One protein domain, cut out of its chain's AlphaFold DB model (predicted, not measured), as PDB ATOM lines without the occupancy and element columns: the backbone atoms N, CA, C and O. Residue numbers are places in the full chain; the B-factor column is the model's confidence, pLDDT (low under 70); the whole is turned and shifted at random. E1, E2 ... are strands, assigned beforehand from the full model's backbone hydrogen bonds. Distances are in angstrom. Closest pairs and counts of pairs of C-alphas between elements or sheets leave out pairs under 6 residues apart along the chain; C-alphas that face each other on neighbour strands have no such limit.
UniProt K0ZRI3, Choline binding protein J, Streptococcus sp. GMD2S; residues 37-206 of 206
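Overview. This is residues 37 to 206 of the 206 residues of the protein "Choline binding protein J" of Streptococcus sp. GMD2S (UniProt K0ZRI3). Seven small two-stranded hairpins are strung in a winding, loosely joined row, with E1 and E2 at one end, E5 and E6 near the middle, and E13 and E14 at the other end. The hairpin E11 and E12 lies off to one side of this row, and two long loops, residues 81 to 102 and 125 to 150, reach as far as 29 A and 25 A from the mean of the C-alphas. The printed part has 170 residues, with no named helix and 14 named strands, E1 to E14 in chain order, in seven antiparallel sheets of two strands each. Its class is all strand, though the strands hold just 70 of the 170 residues. The whole is compact, with a radius of gyration of the C-alphas of 17.7 A and spans of 57 by 43 by 29 A.

Arrangement. Start at the hairpin of E5, residues 75 to 80, and E6, residues 103 to 108, where N 77 and O 106 are 2.9 A apart, within hydrogen-bond range. Toward one end, look at the hairpin of E3, residues 55 to 59, and E4, residues 62 to 66, with N 57 and O 64 at 3.0 A. The closest C-alphas of E4 and E6, those of Tyr 64 and Phe 108, are 8.0 A apart. The hairpin of E1, residues 37 to 40, and E2, residues 43 to 48, has N 38 and O 45 at 2.9 A; the closest C-alphas of E2 and E4, those of Tyr 45 and Phe 66, are 7.3 A apart. Toward the other end, the hairpin of E7, residues 119 to 124, and E8, residues 151 to 156, has N 121 and O 154 at 2.8 A and is apart from E5 and E6. Next comes the hairpin of E9, residues 165 to 169, and E10, residues 172 to 176, with N 167 and O 174 at 2.9 A; the closest C-alphas of E8 and E10, Tyr 154 and Leu 176, are 7.5 A apart. The hairpin of E13, residues 194 to 198, and E14, residues 201 to 205, has N 196 and O 203 at 2.9 A, and the C-alphas of Tyr 174 and Leu 205, closest between E10 and E14, are 7.2 A apart. The hairpin of E11, residues 180 to 182, and E12, residues 185 to 187, has N 180 and O 187 at 2.9 A and is apart from the other six hairpins.

Along the chain. Find C-alpha 37 at (-51.690, 12.078, -5.199), where E1 begins. C-alpha 75 at (-40.419, 26.743, -2.864) opens E5, which measures 15.4 A; E2 measures 16.1 A, E6 15.1 A, E7 15.9 A and E8 15.4 A. E14 ends at C-alpha 205, (-20.654, 43.017, 9.525).

Size, cuts and confidence. The C-alphas of Gly 49 and Trp 202, the two farthest apart, are 56.9 A from each other. The printed part has no cut, and its long links are E5 to E6 and E7 to E8. The model's mean pLDDT over the printed part is 91.1, with residues 140 to 149 and residue 184 under 70.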
ATOM      1  N   PHE A  37     -51.879  10.812  -4.502       96.38
ATOM      2  CA  PHE A  37     -51.690  12.078  -5.199       96.38
ATOM      3  C   PHE A  37     -52.666  12.194  -6.371       96.38
ATOM      4  O   PHE A  37     -52.794  11.278  -7.182       96.38
ATOM      5  N   VAL A  38     -53.326  13.343  -6.481       97.00
ATOM      6  CA  VAL A  38     -54.264  13.653  -7.563       97.00
ATOM      7  C   VAL A  38     -53.921  15.017  -8.138       97.00
ATOM      8  O   VAL A  38     -53.705  15.971  -7.390       97.00
ATOM      9  N   GLN A  39     -53.885  15.120  -9.467       96.19
ATOM     10  CA  GLN A  39     -53.653  16.382 -10.161       96.19
ATOM     11  C   GLN A  39     -54.947  16.880 -10.816       96.19
ATOM     12  O   GLN A  39     -55.518  16.206 -11.670       96.19
ATOM     13  N   GLU A  40     -55.402  18.074 -10.437       93.94
ATOM     14  CA  GLU A  40     -56.637  18.704 -10.921       93.94
ATOM     15  C   GLU A  40     -56.340  20.178 -11.234       93.94
ATOM     16  O   GLU A  40     -55.709  20.866 -10.438       93.94
ATOM     17  N   ASN A  41     -56.752  20.682 -12.405       92.25
ATOM     18  CA  ASN A  41     -56.571  22.090 -12.812       92.25
ATOM     19  C   ASN A  41     -55.128  22.630 -12.688       92.25
ATOM     20  O   ASN A  41     -54.905  23.806 -12.411       92.25
ATOM     21  N   GLY A  42     -54.130  21.765 -12.894       92.31
ATOM     22  CA  GLY A  42     -52.718  22.137 -12.772       92.31
ATOM     23  C   GLY A  42     -52.226  22.276 -11.328       92.31
ATOM     24  O   GLY A  42     -51.121  22.760 -11.131       92.31
ATOM     25  N   ARG A  43     -53.003  21.843 -10.335       96.31
ATOM     26  CA  ARG A  43     -52.616  21.738  -8.923       96.31
ATOM     27  C   ARG A  43     -52.497  20.279  -8.516       96.31
ATOM     28  O   ARG A  43     -53.141  19.420  -9.114       96.31
ATOM     29  N   THR A  44     -51.689  20.015  -7.497       97.62
ATOM     30  CA  THR A  44     -51.529  18.680  -6.910       97.62
ATOM     31  C   THR A  44     -52.131  18.661  -5.514       97.62
ATOM     32  O   THR A  44     -51.900  19.581  -4.733       97.62
ATOM     33  N   TYR A  45     -52.868  17.598  -5.216       97.75
ATOM     34  CA  TYR A  45     -53.535  17.326  -3.948       97.75
ATOM     35  C   TYR A  45     -53.147  15.928  -3.464       97.75
ATOM     36  O   TYR A  45     -52.759  15.081  -4.272       97.75
ATOM     37  N   TYR A  46     -53.327  15.656  -2.176       96.38
ATOM     38  CA  TYR A  46     -53.333  14.296  -1.640       96.38
ATOM     39  C   TYR A  46     -54.736  13.992  -1.124       96.38
ATOM     40  O   TYR A  46     -55.262  14.747  -0.307       96.38
ATOM     41  N   LYS A  47     -55.391  12.966  -1.680       95.12
ATOM     42  CA  LYS A  47     -56.836  12.738  -1.515       95.12
ATOM     43  C   LYS A  47     -57.174  11.303  -1.146       95.12
ATOM     44  O   LYS A  47     -56.560  10.379  -1.672       95.12
ATOM     45  N   LYS A  48     -58.230  11.143  -0.344       92.31
ATOM     46  CA  LYS A  48     -58.943   9.882  -0.091       92.31
ATOM     47  C   LYS A  48     -60.431  10.091  -0.371       92.31
ATOM     48  O   LYS A  48     -61.151  10.684   0.430       92.31
ATOM     49  N   GLY A  49     -60.881   9.633  -1.540       90.44
ATOM     50  CA  GLY A  49     -62.201   9.994  -2.066       90.44
ATOM     51  C   GLY A  49     -62.314  11.511  -2.255       90.44
ATOM     52  O   GLY A  49     -61.468  12.120  -2.915       90.44
ATOM     53  N   ASP A  50     -63.323  12.118  -1.634       90.50
ATOM     54  CA  ASP A  50     -63.552  13.569  -1.682       90.50
ATOM     55  C   ASP A  50     -62.766  14.355  -0.617       90.50
ATOM     56  O   ASP A  50     -62.729  15.585  -0.651       90.50
ATOM     57  N   ILE A  51     -62.107  13.661   0.317       91.56
ATOM     58  CA  ILE A  51     -61.325  14.280   1.390       91.56
ATOM     59  C   ILE A  51     -59.948  14.664   0.844       91.56
ATOM     60  O   ILE A  51     -59.272  13.841   0.223       91.56
ATOM     61  N   LYS A  52     -59.530  15.907   1.100       94.81
ATOM     62  CA  LYS A  52     -58.188  16.428   0.806       94.81
ATOM     63  C   LYS A  52     -57.385  16.528   2.093       94.81
ATOM     64  O   LYS A  52     -57.932  16.916   3.122       94.81
ATOM     65  N   GLU A  53     -56.102  16.205   2.016       93.31
ATOM     66  CA  GLU A  53     -55.174  16.484   3.104       93.31
ATOM     67  C   GLU A  53     -54.899  17.985   3.186       93.31
ATOM     68  O   GLU A  53     -54.835  18.665   2.160       93.31
ATOM     69  N   THR A  54     -54.699  18.477   4.403       95.00
ATOM     70  CA  THR A  54     -54.197  19.825   4.674       95.00
ATOM     71  C   THR A  54     -53.035  19.748   5.660       95.00
ATOM     72  O   THR A  54     -52.888  18.777   6.397       95.00
ATOM     73  N   ASP A  55     -52.221  20.789   5.725       95.75
ATOM     74  CA  ASP A  55     -51.036  20.891   6.577       95.75
ATOM     75  C   ASP A  55     -49.970  19.828   6.256       95.75
ATOM     76  O   ASP A  55     -49.799  19.439   5.097       95.75
ATOM     77  N   TRP A  56     -49.170  19.427   7.246       97.00
ATOM     78  CA  TRP A  56     -48.015  18.565   7.038       97.00
ATOM     79  C   TRP A  56     -48.412  17.095   6.943       97.00
ATOM     80  O   TRP A  56     -49.169  16.581   7.773       97.00
ATOM     81  N   ARG A  57     -47.788  16.379   6.004       94.81
ATOM     82  CA  ARG A  57     -47.893  14.922   5.914       94.81
ATOM     83  C   ARG A  57     -46.577  14.279   5.506       94.81
ATOM     84  O   ARG A  57     -45.880  14.781   4.628       94.81
ATOM     85  N   VAL A  58     -46.268  13.145   6.128       93.94
ATOM     86  CA  VAL A  58     -45.200  12.249   5.675       93.94
ATOM     87  C   VAL A  58     -45.814  11.219   4.734       93.94
ATOM     88  O   VAL A  58     -46.760  10.534   5.110       93.94
ATOM     89  N   ILE A  59     -45.295  11.132   3.514       93.44
ATOM     90  CA  ILE A  59     -45.729  10.195   2.474       93.44
ATOM     91  C   ILE A  59     -44.465   9.508   1.960       93.44
ATOM     92  O   ILE A  59     -43.534  10.183   1.520       93.44
ATOM     93  N   ASP A  60     -44.394   8.182   2.077       90.44
ATOM     94  CA  ASP A  60     -43.231   7.373   1.677       90.44
ATOM     95  C   ASP A  60     -41.891   7.889   2.244       90.44
ATOM     96  O   ASP A  60     -40.873   7.968   1.553       90.44
ATOM     97  N   GLY A  61     -41.901   8.300   3.516       91.62
ATOM     98  CA  GLY A  61     -40.723   8.834   4.209       91.62
ATOM     99  C   GLY A  61     -40.308  10.248   3.789       91.62
ATOM    100  O   GLY A  61     -39.263  10.721   4.225       91.62
ATOM    101  N   LYS A  62     -41.102  10.935   2.960       96.25
ATOM    102  CA  LYS A  62     -40.875  12.326   2.550       96.25
ATOM    103  C   LYS A  62     -41.931  13.237   3.148       96.25
ATOM    104  O   LYS A  62     -43.105  12.884   3.199       96.25
ATOM    105  N   THR A  63     -41.515  14.425   3.559       97.44
ATOM    106  CA  THR A  63     -42.413  15.400   4.178       97.44
ATOM    107  C   THR A  63     -42.952  16.375   3.136       97.44
ATOM    108  O   THR A  63     -42.186  16.969   2.380       97.44
ATOM    109  N   TYR A  64     -44.268  16.554   3.122       98.25
ATOM    110  CA  TYR A  64     -45.012  17.464   2.254       98.25
ATOM    111  C   TYR A  64     -45.847  18.420   3.103       98.25
ATOM    112  O   TYR A  64     -46.123  18.146   4.274       98.25
ATOM    113  N   TYR A  65     -46.284  19.521   2.496       98.50
ATOM    114  CA  TYR A  65     -47.278  20.409   3.085       98.50
ATOM    115  C   TYR A  65     -48.360  20.753   2.057       98.50
ATOM    116  O   TYR A  65     -48.070  21.080   0.902       98.50
ATOM    117  N   PHE A  66     -49.610  20.685   2.494       97.94
ATOM    118  CA  PHE A  66     -50.787  21.053   1.721       97.94
ATOM    119  C   PHE A  66     -51.426  22.275   2.378       97.94
ATOM    120  O   PHE A  66     -51.545  22.341   3.597       97.94
ATOM    121  N   ASP A  67     -51.798  23.287   1.604       97.00
ATOM    122  CA  ASP A  67     -52.409  24.479   2.188       97.00
ATOM    123  C   ASP A  67     -53.845  24.231   2.683       97.00
ATOM    124  O   ASP A  67     -54.360  23.113   2.661       97.00
ATOM    125  N   TYR A  68     -54.522  25.292   3.119       94.75
ATOM    126  CA  TYR A  68     -55.897  25.209   3.614       94.75
ATOM    127  C   TYR A  68     -56.925  24.776   2.545       94.75
ATOM    128  O   TYR A  68     -58.032  24.379   2.899       94.75
ATOM    129  N   ASN A  69     -56.580  24.838   1.251       96.25
ATOM    130  CA  ASN A  69     -57.381  24.311   0.138       96.25
ATOM    131  C   ASN A  69     -56.958  22.883  -0.271       96.25
ATOM    132  O   ASN A  69     -57.542  22.295  -1.192       96.25
ATOM    133  N   GLY A  70     -55.931  22.338   0.384       97.25
ATOM    134  CA  GLY A  70     -55.287  21.067   0.081       97.25
ATOM    135  C   GLY A  70     -54.291  21.124  -1.078       97.25
ATOM    136  O   GLY A  70     -53.886  20.077  -1.583       97.25
ATOM    137  N   GLU A  71     -53.914  22.315  -1.549       98.38
ATOM    138  CA  GLU A  71     -52.956  22.469  -2.644       98.38
ATOM    139  C   GLU A  71     -51.528  22.262  -2.140       98.38
ATOM    140  O   GLU A  71     -51.074  22.929  -1.206       98.38
ATOM    141  N   MET A  72     -50.796  21.352  -2.784       98.50
ATOM    142  CA  MET A  72     -49.407  21.056  -2.446       98.50
ATOM    143  C   MET A  72     -48.515  22.275  -2.699       98.50
ATOM    144  O   MET A  72     -48.487  22.829  -3.806       98.50
ATOM    145  N   VAL A  73     -47.766  22.680  -1.678       98.50
ATOM    146  CA  VAL A  73     -46.875  23.843  -1.745       98.50
ATOM    147  C   VAL A  73     -45.511  23.492  -2.341       98.50
ATOM    148  O   VAL A  73     -45.092  22.338  -2.328       98.50
ATOM    149  N   VAL A  74     -44.807  24.500  -2.863       97.56
ATOM    150  CA  VAL A  74     -43.430  24.393  -3.381       97.56
ATOM    151  C   VAL A  74     -42.627  25.656  -3.044       97.56
ATOM    152  O   VAL A  74     -43.209  26.712  -2.794       97.56
ATOM    153  N   GLY A  75     -41.296  25.588  -3.084       96.81
ATOM    154  CA  GLY A  75     -40.419  26.743  -2.864       96.81
ATOM    155  C   GLY A  75     -40.458  27.275  -1.429       96.81
ATOM    156  O   GLY A  75     -40.647  26.513  -0.479       96.81
ATOM    157  N   TRP A  76     -40.260  28.586  -1.266       97.25
ATOM    158  CA  TRP A  76     -40.265  29.239   0.044       97.25
ATOM    159  C   TRP A  76     -41.666  29.291   0.653       97.25
ATOM    160  O   TRP A  76     -42.596  29.810   0.038       97.25
ATOM    161  N   GLN A  77     -41.806  28.828   1.892       97.75
ATOM    162  CA  GLN A  77     -43.070  28.844   2.627       97.75
ATOM    163  C   GLN A  77     -42.854  29.359   4.046       97.75
ATOM    164  O   GLN A  77     -41.936  28.910   4.728       97.75
ATOM    165  N   TYR A  78     -43.709  30.279   4.488       96.94
ATOM    166  CA  TYR A  78     -43.789  30.701   5.884       96.94
ATOM    167  C   TYR A  78     -45.058  30.114   6.493       96.94
ATOM    168  O   TYR A  78     -46.155  30.624   6.267       96.94
ATOM    169  N   ILE A  79     -44.912  28.983   7.180       96.94
ATOM    170  CA  ILE A  79     -46.023  28.105   7.574       96.94
ATOM    171  C   ILE A  79     -45.835  27.593   9.007       96.94
ATOM    172  O   ILE A  79     -44.693  27.545   9.478       96.94
ATOM    173  N   PRO A  80     -46.923  27.222   9.715       96.88
ATOM    174  CA  PRO A  80     -46.855  26.681  11.072       96.88
ATOM    175  C   PRO A  80     -45.860  25.524  11.194       96.88
ATOM    176  O   PRO A  80     -45.817  24.649  10.328       96.88
ATOM    177  N   MET A  81     -45.079  25.490  12.277       96.25
ATOM    178  CA  MET A  81     -44.162  24.375  12.551       96.25
ATOM    179  C   MET A  81     -44.893  23.018  12.570       96.25
ATOM    180  O   MET A  81     -46.029  22.968  13.048       96.25
ATOM    181  N   PRO A  82     -44.250  21.918  12.126       95.19
ATOM    182  CA  PRO A  82     -44.813  20.570  12.197       95.19
ATOM    183  C   PRO A  82     -44.815  20.070  13.649       95.19
ATOM    184  O   PRO A  82     -43.831  19.524  14.147       95.19
ATOM    185  N   VAL A  83     -45.932  20.264  14.352       94.06
ATOM    186  CA  VAL A  83     -46.115  19.836  15.744       94.06
ATOM    187  C   VAL A  83     -47.141  18.712  15.781       94.06
ATOM    188  O   VAL A  83     -48.283  18.878  15.341       94.06
ATOM    189  N   LYS A  84     -46.721  17.552  16.298       91.31
ATOM    190  CA  LYS A  84     -47.533  16.331  16.331       91.31
ATOM    191  C   LYS A  84     -48.871  16.576  17.031       91.31
ATOM    192  O   LYS A  84     -48.904  17.079  18.151       91.31
ATOM    193  N   GLY A  85     -49.959  16.205  16.367       86.69
ATOM    194  CA  GLY A  85     -51.330  16.400  16.837       86.69
ATOM    195  C   GLY A  85     -51.918  17.782  16.538       86.69
ATOM    196  O   GLY A  85     -53.132  17.920  16.616       86.69
ATOM    197  N   TYR A  86     -51.109  18.777  16.160       89.62
ATOM    198  CA  TYR A  86     -51.579  20.112  15.768       89.62
ATOM    199  C   TYR A  86     -51.605  20.252  14.246       89.62
ATOM    200  O   TYR A  86     -52.660  20.423  13.648       89.62
ATOM    201  N   THR A  87     -50.433  20.142  13.623       90.31
ATOM    202  CA  THR A  87     -50.216  20.431  12.195       90.31
ATOM    203  C   THR A  87     -49.590  19.260  11.445       90.31
ATOM    204  O   THR A  87     -49.543  19.292  10.220       90.31
ATOM    205  N   ILE A  88     -49.113  18.232  12.159       91.38
ATOM    206  CA  ILE A  88     -48.659  16.963  11.586       91.38
ATOM    207  C   ILE A  88     -49.229  15.789  12.384       91.38
ATOM    208  O   ILE A  88     -49.384  15.868  13.608       91.38
ATOM    209  N   GLY A  89     -49.546  14.695  11.694       85.44
ATOM    210  CA  GLY A  89     -50.063  13.481  12.315       85.44
ATOM    211  C   GLY A  89     -49.040  12.749  13.206       85.44
ATOM    212  O   GLY A  89     -47.878  13.152  13.321       85.44
ATOM    213  N   PRO A  90     -49.449  11.639  13.843       82.94
ATOM    214  CA  PRO A  90     -50.806  11.089  13.848       82.94
ATOM    215  C   PRO A  90     -51.803  11.985  14.594       82.94
ATOM    216  O   PRO A  90     -51.440  12.673  15.551       82.94
ATOM    217  N   TYR A  91     -53.064  11.929  14.164       80.81
ATOM    218  CA  TYR A  91     -54.194  12.625  14.777       80.81
ATOM    219  C   TYR A  91     -55.101  11.591  15.453       80.81
ATOM    220  O   TYR A  91     -55.841  10.890  14.759       80.81
ATOM    221  N   PRO A  92     -55.048  11.434  16.788       75.50
ATOM    222  CA  PRO A  92     -55.909  10.486  17.484       75.50
ATOM    223  C   PRO A  92     -57.384  10.738  17.144       75.50
ATOM    224  O   PRO A  92     -57.878  11.855  17.284       75.50
ATOM    225  N   ASN A  93     -58.081   9.701  16.671       76.88
ATOM    226  CA  ASN A  93     -59.475   9.772  16.210       76.88
ATOM    227  C   ASN A  93     -59.727  10.768  15.055       76.88
ATOM    228  O   ASN A  93     -60.861  11.194  14.855       76.88
ATOM    229  N   GLY A  94     -58.686  11.163  14.314       74.81
ATOM    230  CA  GLY A  94     -58.783  12.145  13.229       74.81
ATOM    231  C   GLY A  94     -58.958  13.594  13.693       74.81
ATOM    232  O   GLY A  94     -59.255  14.456  12.869       74.81
ATOM    233  N   ILE A  95     -58.789  13.882  14.989       78.88
ATOM    234  CA  ILE A  95     -58.990  15.220  15.558       78.88
ATOM    235  C   ILE A  95     -57.640  15.916  15.753       78.88
ATOM    236  O   ILE A  95     -56.709  15.349  16.330       78.88
ATOM    237  N   ARG A  96     -57.557  17.170  15.300       86.75
ATOM    238  CA  ARG A  96     -56.423  18.064  15.557       86.75
ATOM    239  C   ARG A  96     -56.621  18.820  16.862       86.75
ATOM    240  O   ARG A  96     -57.734  19.224  17.190       86.75
ATOM    241  N   LEU A  97     -55.535  19.001  17.598       87.25
ATOM    242  CA  LEU A  97     -55.506  19.795  18.818       87.25
ATOM    243  C   LEU A  97     -55.740  21.276  18.499       87.25
ATOM    244  O   LEU A  97     -55.348  21.769  17.442       87.25
ATOM    245  N   GLU A  98     -56.365  21.992  19.434       88.06
ATOM    246  CA  GLU A  98     -56.590  23.431  19.304       88.06
ATOM    247  C   GLU A  98     -55.296  24.227  19.504       88.06
ATOM    248  O   GLU A  98     -54.542  23.994  20.450       88.06
ATOM    249  N   GLY A  99     -55.076  25.219  18.641       87.12
ATOM    250  CA  GLY A  99     -53.921  26.114  18.674       87.12
ATOM    251  C   GLY A  99     -53.185  26.145  17.337       87.12
ATOM    252  O   GLY A  99     -53.257  25.206  16.551       87.12
ATOM    253  N   SER A 100     -52.469  27.239  17.080       86.12
ATOM    254  CA  SER A 100     -51.660  27.396  15.869       86.12
ATOM    255  C   SER A 100     -50.186  27.500  16.257       86.12
ATOM    256  O   SER A 100     -49.803  28.489  16.894       86.12
ATOM    257  N   PRO A 101     -49.357  26.487  15.942       93.94
ATOM    258  CA  PRO A 101     -47.915  26.582  16.116       93.94
ATOM    259  C   PRO A 101     -47.348  27.808  15.400       93.94
ATOM    260  O   PRO A 101     -47.804  28.173  14.315       93.94
ATOM    261  N   MET A 102     -46.326  28.426  15.996       94.06
ATOM    262  CA  MET A 102     -45.667  29.591  15.405       94.06
ATOM    263  C   MET A 102     -45.176  29.258  13.987       94.06
ATOM    264  O   MET A 102     -44.630  28.168  13.783       94.06
ATOM    265  N   PRO A 103     -45.385  30.140  12.999       95.81
ATOM    266  CA  PRO A 103     -44.880  29.918  11.660       95.81
ATOM    267  C   PRO A 103     -43.375  30.149  11.578       95.81
ATOM    268  O   PRO A 103     -42.815  31.010  12.250       95.81
ATOM    269  N   GLU A 104     -42.743  29.380  10.703       97.25
ATOM    270  CA  GLU A 104     -41.318  29.442  10.412       97.25
ATOM    271  C   GLU A 104     -41.102  29.341   8.896       97.25
ATOM    272  O   GLU A 104     -41.989  28.921   8.148       97.25
ATOM    273  N   TRP A 105     -39.917  29.735   8.428       98.00
ATOM    274  CA  TRP A 105     -39.550  29.616   7.015       98.00
ATOM    275  C   TRP A 105     -39.021  28.219   6.692       98.00
ATOM    276  O   TRP A 105     -38.044  27.778   7.295       98.00
ATOM    277  N   TYR A 106     -39.608  27.588   5.677       98.44
ATOM    278  CA  TYR A 106     -39.202  26.303   5.108       98.44
ATOM    279  C   TYR A 106     -39.001  26.417   3.597       98.44
ATOM    280  O   TYR A 106     -39.513  27.339   2.954       98.44
ATOM    281  N   TYR A 107     -38.267  25.461   3.028       98.44
ATOM    282  CA  TYR A 107     -38.043  25.372   1.589       98.44
ATOM    283  C   TYR A 107     -38.463  24.000   1.064       98.44
ATOM    284  O   TYR A 107     -38.001  22.975   1.558       98.44
ATOM    285  N   PHE A 108     -39.324  23.988   0.054       98.38
ATOM    286  CA  PHE A 108     -39.792  22.781  -0.622       98.38
ATOM    287  C   PHE A 108     -39.234  22.738  -2.039       98.38
ATOM    288  O   PHE A 108     -39.134  23.766  -2.712       98.38
ATOM    289  N   ASP A 109     -38.891  21.549  -2.524       96.50
ATOM    290  CA  ASP A 109     -38.476  21.398  -3.912       96.50
ATOM    291  C   ASP A 109     -39.651  21.585  -4.888       96.50
ATOM    292  O   ASP A 109     -40.816  21.764  -4.518       96.50
ATOM    293  N   LYS A 110     -39.341  21.527  -6.186       94.12
ATOM    294  CA  LYS A 110     -40.332  21.659  -7.263       94.12
ATOM    295  C   LYS A 110     -41.400  20.556  -7.279       94.12
ATOM    296  O   LYS A 110     -42.391  20.710  -7.984       94.12
ATOM    297  N   ASN A 111     -41.190  19.464  -6.546       95.56
ATOM    298  CA  ASN A 111     -42.107  18.336  -6.419       95.56
ATOM    299  C   ASN A 111     -42.857  18.352  -5.074       95.56
ATOM    300  O   ASN A 111     -43.578  17.403  -4.781       95.56
ATOM    301  N   GLY A 112     -42.694  19.407  -4.268       97.44
ATOM    302  CA  GLY A 112     -43.370  19.588  -2.984       97.44
ATOM    303  C   GLY A 112     -42.726  18.858  -1.810       97.44
ATOM    304  O   GLY A 112     -43.324  18.808  -0.740       97.44
ATOM    305  N   VAL A 113     -41.520  18.309  -1.977       98.56
ATOM    306  CA  VAL A 113     -40.793  17.641  -0.892       98.56
ATOM    307  C   VAL A 113     -40.042  18.682  -0.072       98.56
ATOM    308  O   VAL A 113     -39.236  19.443  -0.620       98.56
ATOM    309  N   LEU A 114     -40.266  18.694   1.244       98.56
ATOM    310  CA  LEU A 114     -39.501  19.502   2.189       98.56
ATOM    311  C   LEU A 114     -38.008  19.214   2.014       98.56
ATOM    312  O   LEU A 114     -37.569  18.066   2.066       98.56
ATOM    313  N   GLN A 115     -37.218  20.264   1.830       98.44
ATOM    314  CA  GLN A 115     -35.771  20.148   1.857       98.44
ATOM    315  C   GLN A 115     -35.285  20.214   3.303       98.44
ATOM    316  O   GLN A 115     -35.340  21.262   3.943       98.44
ATOM    317  N   GLU A 116     -34.767  19.092   3.799       97.75
ATOM    318  CA  GLU A 116     -34.232  18.929   5.158       97.75
ATOM    319  C   GLU A 116     -32.839  19.569   5.313       97.75
ATOM    320  O   GLU A 116     -31.862  18.953   5.738       97.75
ATOM    321  N   PHE A 117     -32.713  20.832   4.908       98.19
ATOM    322  CA  PHE A 117     -31.459  21.563   5.003       98.19
ATOM    323  C   PHE A 117     -31.062  21.815   6.458       98.19
ATOM    324  O   PHE A 117     -31.902  22.040   7.326       98.19
ATOM    325  N   VAL A 118     -29.751  21.814   6.699       98.25
ATOM    326  CA  VAL A 118     -29.114  22.204   7.959       98.25
ATOM    327  C   VAL A 118     -27.847  22.985   7.617       98.25
ATOM    328  O   VAL A 118     -27.102  22.605   6.708       98.25
ATOM    329  N   GLY A 119     -27.604  24.080   8.335       98.50
ATOM    330  CA  GLY A 119     -26.461  24.960   8.116       98.50
ATOM    331  C   GLY A 119     -26.619  25.875   6.900       98.50
ATOM    332  O   GLY A 119     -27.731  26.175   6.460       98.50
ATOM    333  N   TRP A 120     -25.491  26.351   6.373       98.38
ATOM    334  CA  TRP A 120     -25.459  27.327   5.284       98.38
ATOM    335  C   TRP A 120     -25.978  26.772   3.952       98.38
ATOM    336  O   TRP A 120     -25.562  25.703   3.496       98.38
ATOM    337  N   LYS A 121     -26.842  27.548   3.290       98.06
ATOM    338  CA  LYS A 121     -27.351  27.293   1.937       98.06
ATOM    339  C   LYS A 121     -27.472  28.586   1.142       98.06
ATOM    340  O   LYS A 121     -27.991  29.579   1.642       98.06
ATOM    341  N   ALA A 122     -27.038  28.544  -0.114       96.81
ATOM    342  CA  ALA A 122     -27.337  29.582  -1.090       96.81
ATOM    343  C   ALA A 122     -28.630  29.205  -1.824       96.81
ATOM    344  O   ALA A 122     -28.687  28.155  -2.462       96.81
ATOM    345  N   LEU A 123     -29.664  30.034  -1.706       95.06
ATOM    346  CA  LEU A 123     -30.976  29.820  -2.327       95.06
ATOM    347  C   LEU A 123     -31.476  31.124  -2.950       95.06
ATOM    348  O   LEU A 123     -30.950  32.201  -2.653       95.06
ATOM    349  N   GLU A 124     -32.484  31.019  -3.815       92.44
ATOM    350  CA  GLU A 124     -33.124  32.188  -4.410       92.44
ATOM    351  C   GLU A 124     -33.671  33.131  -3.332       92.44
ATOM    352  O   GLU A 124     -34.161  32.685  -2.291       92.44
ATOM    353  N   ILE A 125     -33.599  34.436  -3.583       92.00
ATOM    354  CA  ILE A 125     -34.169  35.441  -2.694       92.00
ATOM    355  C   ILE A 125     -35.684  35.267  -2.573       92.00
ATOM    356  O   ILE A 125     -36.381  34.844  -3.504       92.00
ATOM    357  N   LYS A 126     -36.206  35.649  -1.412       92.31
ATOM    358  CA  LYS A 126     -37.643  35.704  -1.173       92.31
ATOM    359  C   LYS A 126     -38.254  36.937  -1.830       92.31
ATOM    360  O   LYS A 126     -37.861  38.067  -1.558       92.31
ATOM    361  N   THR A 127     -39.229  36.701  -2.698       89.31
ATOM    362  CA  THR A 127     -40.033  37.711  -3.389       89.31
ATOM    363  C   THR A 127     -41.478  37.228  -3.465       89.31
ATOM    364  O   THR A 127     -41.782  36.072  -3.163       89.31
ATOM    365  N   LYS A 128     -42.372  38.095  -3.942       86.38
ATOM    366  CA  LYS A 128     -43.764  37.741  -4.240       86.38
ATOM    367  C   LYS A 128     -43.906  36.551  -5.202       86.38
ATOM    368  O   LYS A 128     -44.875  35.812  -5.096       86.38
ATOM    369  N   ASP A 129     -42.934  36.343  -6.092       85.94
ATOM    370  CA  ASP A 129     -42.957  35.270  -7.094       85.94
ATOM    371  C   ASP A 129     -42.177  34.009  -6.670       85.94
ATOM    372  O   ASP A 129     -42.181  33.008  -7.394       85.94
ATOM    373  N   SER A 130     -41.491  34.019  -5.519       88.88
ATOM    374  CA  SER A 130     -40.772  32.845  -4.988       88.88
ATOM    375  C   SER A 130     -41.373  32.284  -3.695       88.88
ATOM    376  O   SER A 130     -41.150  31.112  -3.386       88.88
ATOM    377  N   VAL A 131     -42.173  33.078  -2.977       93.00
ATOM    378  CA  VAL A 131     -42.815  32.708  -1.709       93.00
ATOM    379  C   VAL A 131     -44.267  32.275  -1.907       93.00
ATOM    380  O   VAL A 131     -44.992  32.838  -2.719       93.00
ATOM    381  N   GLY A 132     -44.720  31.294  -1.124       94.25
ATOM    382  CA  GLY A 132     -46.140  30.953  -1.000       94.25
ATOM    383  C   GLY A 132     -46.697  30.157  -2.177       94.25
ATOM    384  O   GLY A 132     -47.904  29.919  -2.254       94.25
ATOM    385  N   ARG A 133     -45.828  29.706  -3.081       95.00
ATOM    386  CA  ARG A 133     -46.222  29.058  -4.328       95.00
ATOM    387  C   ARG A 133     -46.812  27.669  -4.147       95.00
ATOM    388  O   ARG A 133     -46.488  26.947  -3.202       95.00
ATOM    389  N   LYS A 134     -47.651  27.293  -5.108       96.62
ATOM    390  CA  LYS A 134     -48.261  25.967  -5.232       96.62
ATOM    391  C   LYS A 134     -47.715  25.226  -6.438       96.62
ATOM    392  O   LYS A 134     -47.305  25.826  -7.437       96.62
ATOM    393  N   TYR A 135     -47.707  23.902  -6.348       94.81
ATOM    394  CA  TYR A 135     -47.308  23.063  -7.465       94.81
ATOM    395  C   TYR A 135     -48.140  23.398  -8.712       94.81
ATOM    396  O   TYR A 135     -49.361  23.530  -8.648       94.81
ATOM    397  N   GLY A 136     -47.456  23.547  -9.849       88.38
ATOM    398  CA  GLY A 136     -48.056  23.869 -11.146       88.38
ATOM    399  C   GLY A 136     -48.515  25.323 -11.327       88.38
ATOM    400  O   GLY A 136     -49.021  25.674 -12.395       88.38
ATOM    401  N   GLU A 137     -48.274  26.213 -10.359       88.12
ATOM    402  CA  GLU A 137     -48.308  27.657 -10.610       88.12
ATOM    403  C   GLU A 137     -47.209  28.061 -11.583       88.12
ATOM    404  O   GLU A 137     -46.032  27.764 -11.369       88.12
ATOM    405  N   LYS A 138     -47.573  28.786 -12.642       81.75
ATOM    406  CA  LYS A 138     -46.595  29.431 -13.519       81.75
ATOM    407  C   LYS A 138     -46.112  30.717 -12.856       81.75
ATOM    408  O   LYS A 138     -46.920  31.454 -12.300       81.75
ATOM    409  N   ARG A 139     -44.808  30.993 -12.937       72.56
ATOM    410  CA  ARG A 139     -44.283  32.316 -12.574       72.56
ATOM    411  C   ARG A 139     -44.880  33.360 -13.525       72.56
ATOM    412  O   ARG A 139     -45.072  33.086 -14.709       72.56
ATOM    413  N   THR A 140     -45.231  34.516 -12.978       66.56
ATOM    414  CA  THR A 140     -45.972  35.599 -13.647       66.56
ATOM    415  C   THR A 140     -45.122  36.373 -14.653       66.56
ATOM    416  O   THR A 140     -45.693  37.025 -15.524       66.56
ATOM    417  N   ASN A 141     -43.790  36.267 -14.582       57.41
ATOM    418  CA  ASN A 141     -42.875  36.981 -15.465       57.41
ATOM    419  C   ASN A 141     -42.261  36.058 -16.548       57.41
ATOM    420  O   ASN A 141     -41.328  35.303 -16.274       57.41
ATOM    421  N   PRO A 142     -42.781  36.071 -17.791       49.56
ATOM    422  CA  PRO A 142     -42.331  35.187 -18.871       49.56
ATOM    423  C   PRO A 142     -40.991  35.590 -19.518       49.56
ATOM    424  O   PRO A 142     -40.486  34.837 -20.353       49.56
ATOM    425  N   GLU A 143     -40.411  36.746 -19.161       49.38
ATOM    426  CA  GLU A 143     -39.060  37.160 -19.585       49.38
ATOM    427  C   GLU A 143     -37.933  36.534 -18.745       49.38
ATOM    428  O   GLU A 143     -36.771  36.595 -19.147       49.38
ATOM    429  N   ASP A 144     -38.267  35.808 -17.671       48.62
ATOM    430  CA  ASP A 144     -37.358  34.906 -16.951       48.62
ATOM    431  C   ASP A 144     -37.098  33.619 -17.764       48.62
ATOM    432  O   ASP A 144     -37.238  32.493 -17.283       48.62
ATOM    433  N   LYS A 145     -36.723  33.768 -19.042       45.53
ATOM    434  CA  LYS A 145     -36.225  32.666 -19.884       45.53
ATOM    435  C   LYS A 145     -34.851  32.147 -19.447       45.53
ATOM    436  O   LYS A 145     -34.374  31.171 -20.008       45.53
ATOM    437  N   GLU A 146     -34.272  32.743 -18.418       44.84
ATOM    438  CA  GLU A 146     -33.189  32.201 -17.616       44.84
ATOM    439  C   GLU A 146     -33.407  32.663 -16.179       44.84
ATOM    440  O   GLU A 146     -33.801  33.801 -15.928       44.84
ATOM    441  N   GLU A 147     -33.142  31.757 -15.251       51.91
ATOM    442  CA  GLU A 147     -33.138  31.916 -13.805       51.91
ATOM    443  C   GLU A 147     -32.256  33.092 -13.339       51.91
ATOM    444  O   GLU A 147     -31.207  32.895 -12.734       51.91
ATOM    445  N   LYS A 148     -32.682  34.347 -13.511       51.41
ATOM    446  CA  LYS A 148     -32.125  35.466 -12.733       51.41
ATOM    447  C   LYS A 148     -32.749  35.511 -11.339       51.41
ATOM    448  O   LYS A 148     -33.016  36.579 -10.795       51.41
ATOM    449  N   SER A 149     -32.963  34.338 -10.739       62.16
ATOM    450  CA  SER A 149     -33.127  34.237  -9.296       62.16
ATOM    451  C   SER A 149     -31.844  34.801  -8.697       62.16
ATOM    452  O   SER A 149     -30.776  34.211  -8.824       62.16
ATOM    453  N   PHE A 150     -31.916  35.984  -8.094       82.81
ATOM    454  CA  PHE A 150     -30.814  36.448  -7.265       82.81
ATOM    455  C   PHE A 150     -30.685  35.457  -6.110       82.81
ATOM    456  O   PHE A 150     -31.689  35.068  -5.517       82.81
ATOM    457  N   TYR A 151     -29.468  35.013  -5.818       90.38
ATOM    458  CA  TYR A 151     -29.207  34.098  -4.713       90.38
ATOM    459  C   TYR A 151     -28.655  34.870  -3.525       90.38
ATOM    460  O   TYR A 151     -27.914  35.841  -3.678       90.38
ATOM    461  N   THR A 152     -28.993  34.410  -2.329       95.19
ATOM    462  CA  THR A 152     -28.381  34.882  -1.092       95.19
ATOM    463  C   THR A 152     -28.140  33.716  -0.144       95.19
ATOM    464  O   THR A 152     -28.601  32.597  -0.376       95.19
ATOM    465  N   ASN A 153     -27.362  33.971   0.903       97.12
ATOM    466  CA  ASN A 153     -27.004  32.969   1.891       97.12
ATOM    467  C   ASN A 153     -28.020  32.961   3.030       97.12
ATOM    468  O   ASN A 153     -28.328  34.003   3.614       97.12
ATOM    469  N   TYR A 154     -28.467  31.760   3.362       98.12
ATOM    470  CA  TYR A 154     -29.371  31.438   4.453       98.12
ATOM    471  C   TYR A 154     -28.721  30.398   5.359       98.12
ATOM    472  O   TYR A 154     -27.865  29.630   4.917       98.12
ATOM    473  N   TYR A 155     -29.152  30.347   6.615       98.56
ATOM    474  CA  TYR A 155     -28.735  29.311   7.554       98.56
ATOM    475  C   TYR A 155     -29.961  28.565   8.072       98.56
ATOM    476  O   TYR A 155     -30.913  29.192   8.538       98.56
ATOM    477  N   PHE A 156     -29.931  27.238   8.010       98.62
ATOM    478  CA  PHE A 156     -31.011  26.375   8.472       98.62
ATOM    479  C   PHE A 156     -30.681  25.730   9.821       98.62
ATOM    480  O   PHE A 156     -29.580  25.221  10.043       98.62
ATOM    481  N   ASN A 157     -31.655  25.752  10.721       98.19
ATOM    482  CA  ASN A 157     -31.626  25.067  12.006       98.19
ATOM    483  C   ASN A 157     -31.753  23.545  11.826       98.19
ATOM    484  O   ASN A 157     -32.067  23.044  10.751       98.19
ATOM    485  N   GLN A 158     -31.566  22.798  12.916       97.31
ATOM    486  CA  GLN A 158     -31.698  21.333  12.920       97.31
ATOM    487  C   GLN A 158     -33.116  20.836  12.600       97.31
ATOM    488  O   GLN A 158     -33.278  19.708  12.160       97.31
ATOM    489  N   ASN A 159     -34.138  21.667  12.809       96.06
ATOM    490  CA  ASN A 159     -35.532  21.381  12.455       96.06
ATOM    491  C   ASN A 159     -35.882  21.801  11.014       96.06
ATOM    492  O   ASN A 159     -37.060  21.926  10.688       96.06
ATOM    493  N   HIS A 160     -34.877  22.079  10.178       98.00
ATOM    494  CA  HIS A 160     -35.027  22.469   8.770       98.00
ATOM    495  C   HIS A 160     -35.750  23.800   8.548       98.00
ATOM    496  O   HIS A 160     -36.096  24.138   7.415       98.00
ATOM    497  N   SER A 161     -35.942  24.580   9.614       97.81
ATOM    498  CA  SER A 161     -36.424  25.948   9.514       97.81
ATOM    499  C   SER A 161     -35.272  26.937   9.399       97.81
ATOM    500  O   SER A 161     -34.135  26.676   9.800       97.81
ATOM    501  N   LEU A 162     -35.561  28.108   8.855       97.31
ATOM    502  CA  LEU A 162     -34.579  29.165   8.678       97.31
ATOM    503  C   LEU A 162     -34.227  29.856  10.008       97.31
ATOM    504  O   LEU A 162     -35.105  30.242  10.779       97.31
ATOM    505  N   LYS A 163     -32.939  30.088  10.269       98.00
ATOM    506  CA  LYS A 163     -32.479  30.893  11.408       98.00
ATOM    507  C   LYS A 163     -32.606  32.384  11.092       98.00
ATOM    508  O   LYS A 163     -32.240  32.839  10.013       98.00
ATOM    509  N   THR A 164     -33.043  33.159  12.081       97.69
ATOM    510  CA  THR A 164     -33.049  34.628  12.043       97.69
ATOM    511  C   THR A 164     -32.285  35.226  13.228       97.69
ATOM    512  O   THR A 164     -32.032  34.547  14.232       97.69
ATOM    513  N   GLY A 165     -31.899  36.496  13.112       97.31
ATOM    514  CA  GLY A 165     -31.125  37.228  14.112       97.31
ATOM    515  C   GLY A 165     -29.661  36.791  14.182       97.31
ATOM    516  O   GLY A 165     -29.080  36.330  13.200       97.31
ATOM    517  N   TRP A 166     -29.062  36.947  15.362       97.88
ATOM    518  CA  TRP A 166     -27.670  36.580  15.601       97.88
ATOM    519  C   TRP A 166     -27.433  35.071  15.477       97.88
ATOM    520  O   TRP A 166     -28.189  34.249  16.008       97.88
ATOM    521  N   LEU A 167     -26.339  34.736  14.800       98.12
ATOM    522  CA  LEU A 167     -25.802  33.393  14.646       98.12
ATOM    523  C   LEU A 167     -24.305  33.439  14.953       98.12
ATOM    524  O   LEU A 167     -23.579  34.220  14.344       98.12
ATOM    525  N   TYR A 168     -23.853  32.580  15.859       97.50
ATOM    526  CA  TYR A 168     -22.435  32.295  16.032       97.50
ATOM    527  C   TYR A 168     -22.128  30.954  15.373       97.50
ATOM    528  O   TYR A 168     -22.673  29.930  15.783       97.50
ATOM    529  N   ASP A 169     -21.290  30.972  14.344       97.31
ATOM    530  CA  ASP A 169     -20.902  29.785  13.586       97.31
ATOM    531  C   ASP A 169     -19.454  29.923  13.109       97.31
ATOM    532  O   ASP A 169     -18.998  31.025  12.816       97.31
ATOM    533  N   GLN A 170     -18.706  28.816  13.071       95.31
ATOM    534  CA  GLN A 170     -17.305  28.794  12.613       95.31
ATOM    535  C   GLN A 170     -16.428  29.918  13.206       95.31
ATOM    536  O   GLN A 170     -15.657  30.568  12.501       95.31
ATOM    537  N   SER A 171     -16.564  30.161  14.514       96.69
ATOM    538  CA  SER A 171     -15.839  31.209  15.251       96.69
ATOM    539  C   SER A 171     -16.121  32.654  14.815       96.69
ATOM    540  O   SER A 171     -15.370  33.553  15.186       96.69
ATOM    541  N   ASN A 172     -17.210  32.899  14.082       96.31
ATOM    542  CA  ASN A 172     -17.624  34.220  13.621       96.31
ATOM    543  C   ASN A 172     -19.084  34.509  13.983       96.31
ATOM    544  O   ASN A 172     -19.914  33.605  14.106       96.31
ATOM    545  N   TRP A 173     -19.400  35.794  14.149       97.44
ATOM    546  CA  TRP A 173     -20.772  36.261  14.313       97.44
ATOM    547  C   TRP A 173     -21.343  36.713  12.976       97.44
ATOM    548  O   TRP A 173     -20.737  37.501  12.257       97.44
ATOM    549  N   TYR A 174     -22.554  36.253  12.694       97.69
ATOM    550  CA  TYR A 174     -23.354  36.655  11.552       97.69
ATOM    551  C   TYR A 174     -24.682  37.211  12.044       97.69
ATOM    552  O   TYR A 174     -25.212  36.793  13.078       97.69
ATOM    553  N   TYR A 175     -25.257  38.114  11.256       97.94
ATOM    554  CA  TYR A 175     -26.622  38.565  11.464       97.94
ATOM    555  C   TYR A 175     -27.485  38.149  10.280       97.94
ATOM    556  O   TYR A 175     -27.237  38.524   9.132       97.94
ATOM    557  N   LEU A 176     -28.506  37.360  10.575       98.00
ATOM    558  CA  LEU A 176     -29.508  36.908   9.627       98.00
ATOM    559  C   LEU A 176     -30.737  37.805   9.801       98.00
ATOM    560  O   LEU A 176     -31.154  38.063  10.930       98.00
ATOM    561  N   ALA A 177     -31.306  38.315   8.708       96.69
ATOM    562  CA  ALA A 177     -32.427  39.252   8.763       96.69
ATOM    563  C   ALA A 177     -33.557  38.737   9.678       96.69
ATOM    564  O   ALA A 177     -33.842  37.540   9.726       96.69
ATOM    565  N   LYS A 178     -34.204  39.614  10.446       95.44
ATOM    566  CA  LYS A 178     -35.385  39.202  11.218       95.44
ATOM    567  C   LYS A 178     -36.557  38.978  10.270       95.44
ATOM    568  O   LYS A 178     -36.621  39.612   9.221       95.44
ATOM    569  N   THR A 179     -37.453  38.065  10.635       94.81
ATOM    570  CA  THR A 179     -38.655  37.837   9.835       94.81
ATOM    571  C   THR A 179     -39.537  39.078   9.862       94.81
ATOM    572  O   THR A 179     -39.944  39.527  10.933       94.81
ATOM    573  N   GLU A 180     -39.852  39.597   8.682       90.88
ATOM    574  CA  GLU A 180     -40.807  40.677   8.474       90.88
ATOM    575  C   GLU A 180     -41.609  40.357   7.215       90.88
ATOM    576  O   GLU A 180     -41.052  40.199   6.126       90.88
ATOM    577  N   ILE A 181     -42.922  40.213   7.390       84.81
ATOM    578  CA  ILE A 181     -43.856  39.918   6.307       84.81
ATOM    579  C   ILE A 181     -44.935  40.993   6.341       84.81
ATOM    580  O   ILE A 181     -45.815  40.969   7.202       84.81
ATOM    581  N   ASN A 182     -44.842  41.964   5.433       81.12
ATOM    582  CA  ASN A 182     -45.812  43.052   5.313       81.12
ATOM    583  C   ASN A 182     -46.135  43.363   3.845       81.12
ATOM    584  O   ASN A 182     -45.366  43.984   3.116       81.12
ATOM    585  N   GLY A 183     -47.323  42.942   3.403       77.19
ATOM    586  CA  GLY A 183     -47.776  43.152   2.028       77.19
ATOM    587  C   GLY A 183     -46.899  42.412   1.016       77.19
ATOM    588  O   GLY A 183     -47.141  41.243   0.734       77.19
ATOM    589  N   GLU A 184     -45.898  43.102   0.465       69.50
ATOM    590  CA  GLU A 184     -45.017  42.584  -0.591       69.50
ATOM    591  C   GLU A 184     -43.581  42.300  -0.130       69.50
ATOM    592  O   GLU A 184     -42.814  41.705  -0.890       69.50
ATOM    593  N   ASN A 185     -43.206  42.669   1.102       80.75
ATOM    594  CA  ASN A 185     -41.877  42.341   1.618       80.75
ATOM    595  C   ASN A 185     -41.891  40.976   2.300       80.75
ATOM    596  O   ASN A 185     -42.673  40.734   3.220       80.75
ATOM    597  N   TYR A 186     -40.973  40.114   1.872       89.00
ATOM    598  CA  TYR A 186     -40.744  38.794   2.445       89.00
ATOM    599  C   TYR A 186     -39.308  38.714   2.954       89.00
ATOM    600  O   TYR A 186     -38.429  38.163   2.295       89.00
ATOM    601  N   ILE A 187     -39.062  39.307   4.119       91.25
ATOM    602  CA  ILE A 187     -37.733  39.354   4.733       91.25
ATOM    603  C   ILE A 187     -37.653  38.263   5.801       91.25
ATOM    604  O   ILE A 187     -38.614  38.010   6.528       91.25
ATOM    605  N   GLY A 188     -36.513  37.583   5.894       93.88
ATOM    606  CA  GLY A 188     -36.282  36.562   6.907       93.88
ATOM    607  C   GLY A 188     -34.996  35.790   6.655       93.88
ATOM    608  O   GLY A 188     -34.870  35.054   5.689       93.88
ATOM    609  N   GLY A 189     -34.041  35.951   7.552       95.44
ATOM    610  CA  GLY A 189     -32.767  35.252   7.660       95.44
ATOM    611  C   GLY A 189     -31.827  35.283   6.460       95.44
ATOM    612  O   GLY A 189     -30.881  34.501   6.424       95.44
ATOM    613  N   GLU A 190     -32.013  36.209   5.518       96.88
ATOM    614  CA  GLU A 190     -30.940  36.601   4.602       96.88
ATOM    615  C   GLU A 190     -29.711  37.030   5.414       96.88
ATOM    616  O   GLU A 190     -29.828  37.858   6.325       96.88
ATOM    617  N   ARG A 191     -28.519  36.530   5.071       97.00
ATOM    618  CA  ARG A 191     -27.271  37.014   5.674       97.00
ATOM    619  C   ARG A 191     -27.066  38.493   5.348       97.00
ATOM    620  O   ARG A 191     -26.960  38.870   4.182       97.00
ATOM    621  N   ARG A 192     -26.995  39.329   6.381       96.81
ATOM    622  CA  ARG A 192     -26.739  40.768   6.258       96.81
ATOM    623  C   ARG A 192     -25.238  41.046   6.182       96.81
ATOM    624  O   ARG A 192     -24.431  40.241   6.637       96.81
ATOM    625  N   ALA A 193     -24.900  42.189   5.600       95.81
ATOM    626  CA  ALA A 193     -23.549  42.732   5.500       95.81
ATOM    627  C   ALA A 193     -23.603  44.254   5.705       95.81
ATOM    628  O   ALA A 193     -24.659  44.869   5.510       95.81
ATOM    629  N   GLY A 194     -22.476  44.855   6.080       97.19
ATOM    630  CA  GLY A 194     -22.376  46.274   6.396       97.19
ATOM    631  C   GLY A 194     -23.031  46.637   7.730       97.19
ATOM    632  O   GLY A 194     -23.139  45.817   8.643       97.19
ATOM    633  N   TRP A 195     -23.455  47.895   7.856       96.50
ATOM    634  CA  TRP A 195     -24.073  48.402   9.079       96.50
ATOM    635  C   TRP A 195     -25.475  47.830   9.295       96.50
ATOM    636  O   TRP A 195     -26.345  47.918   8.425       96.50
ATOM    637  N   ILE A 196     -25.716  47.318  10.499       96.38
ATOM    638  CA  ILE A 196     -27.032  46.889  10.973       96.38
ATOM    639  C   ILE A 196     -27.340  47.526  12.327       96.38
ATOM    640  O   ILE A 196     -26.443  47.741  13.143       96.38
ATOM    641  N   ASN A 197     -28.619  47.809  12.570       94.88
ATOM    642  CA  ASN A 197     -29.124  48.212  13.878       94.88
ATOM    643  C   ASN A 197     -29.997  47.088  14.434       94.88
ATOM    644  O   ASN A 197     -30.956  46.670  13.783       94.88
ATOM    645  N   ASP A 198     -29.664  46.610  15.627       94.62
ATOM    646  CA  ASP A 198     -30.461  45.638  16.364       94.62
ATOM    647  C   ASP A 198     -30.721  46.166  17.778       94.62
ATOM    648  O   ASP A 198     -29.795  46.348  18.568       94.62
ATOM    649  N   GLY A 199     -31.989  46.451  18.090       90.06
ATOM    650  CA  GLY A 199     -32.401  46.871  19.433       90.06
ATOM    651  C   GLY A 199     -31.726  48.154  19.933       90.06
ATOM    652  O   GLY A 199     -31.422  48.248  21.118       90.06
ATOM    653  N   SER A 200     -31.497  49.132  19.046       93.38
ATOM    654  CA  SER A 200     -30.793  50.404  19.312       93.38
ATOM    655  C   SER A 200     -29.265  50.318  19.388       93.38
ATOM    656  O   SER A 200     -28.619  51.346  19.591       93.38
ATOM    657  N   ALA A 201     -28.668  49.143  19.180       96.69
ATOM    658  CA  ALA A 201     -27.222  48.983  19.049       96.69
ATOM    659  C   ALA A 201     -26.823  48.823  17.573       96.69
ATOM    660  O   ALA A 201     -27.485  48.116  16.813       96.69
ATOM    661  N   TRP A 202     -25.735  49.486  17.171       96.81
ATOM    662  CA  TRP A 202     -25.179  49.394  15.821       96.81
ATOM    663  C   TRP A 202     -24.011  48.417  15.773       96.81
ATOM    664  O   TRP A 202     -23.115  48.473  16.614       96.81
ATOM    665  N   TYR A 203     -24.003  47.579  14.743       96.38
ATOM    666  CA  TYR A 203     -22.941  46.621  14.466       96.38
ATOM    667  C   TYR A 203     -22.525  46.746  13.003       96.38
ATOM    668  O   TYR A 203     -23.349  47.065  12.144       96.38
ATOM    669  N   TYR A 204     -21.253  46.484  12.726       96.44
ATOM    670  CA  TYR A 204     -20.736  46.371  11.370       96.44
ATOM    671  C   TYR A 204     -20.390  44.909  11.098       96.44
ATOM    672  O   TYR A 204     -19.753  44.265  11.931       96.44
ATOM    673  N   LEU A 205     -20.868  44.390   9.969       95.00
ATOM    674  CA  LEU A 205     -20.654  43.017   9.525       95.00
ATOM    675  C   LEU A 205     -19.802  43.037   8.256       95.00
ATOM    676  O   LEU A 205     -20.195  43.688   7.281       95.00
ATOM    677  N   ASP A 206     -18.690  42.310   8.285       82.38
ATOM    678  CA  ASP A 206     -17.801  42.119   7.133       82.38
ATOM    679  C   ASP A 206     -18.382  41.142   6.088       82.38
ATOM    680  O   ASP A 206     -19.131  40.201   6.460       82.38
TER     681      ASP A 206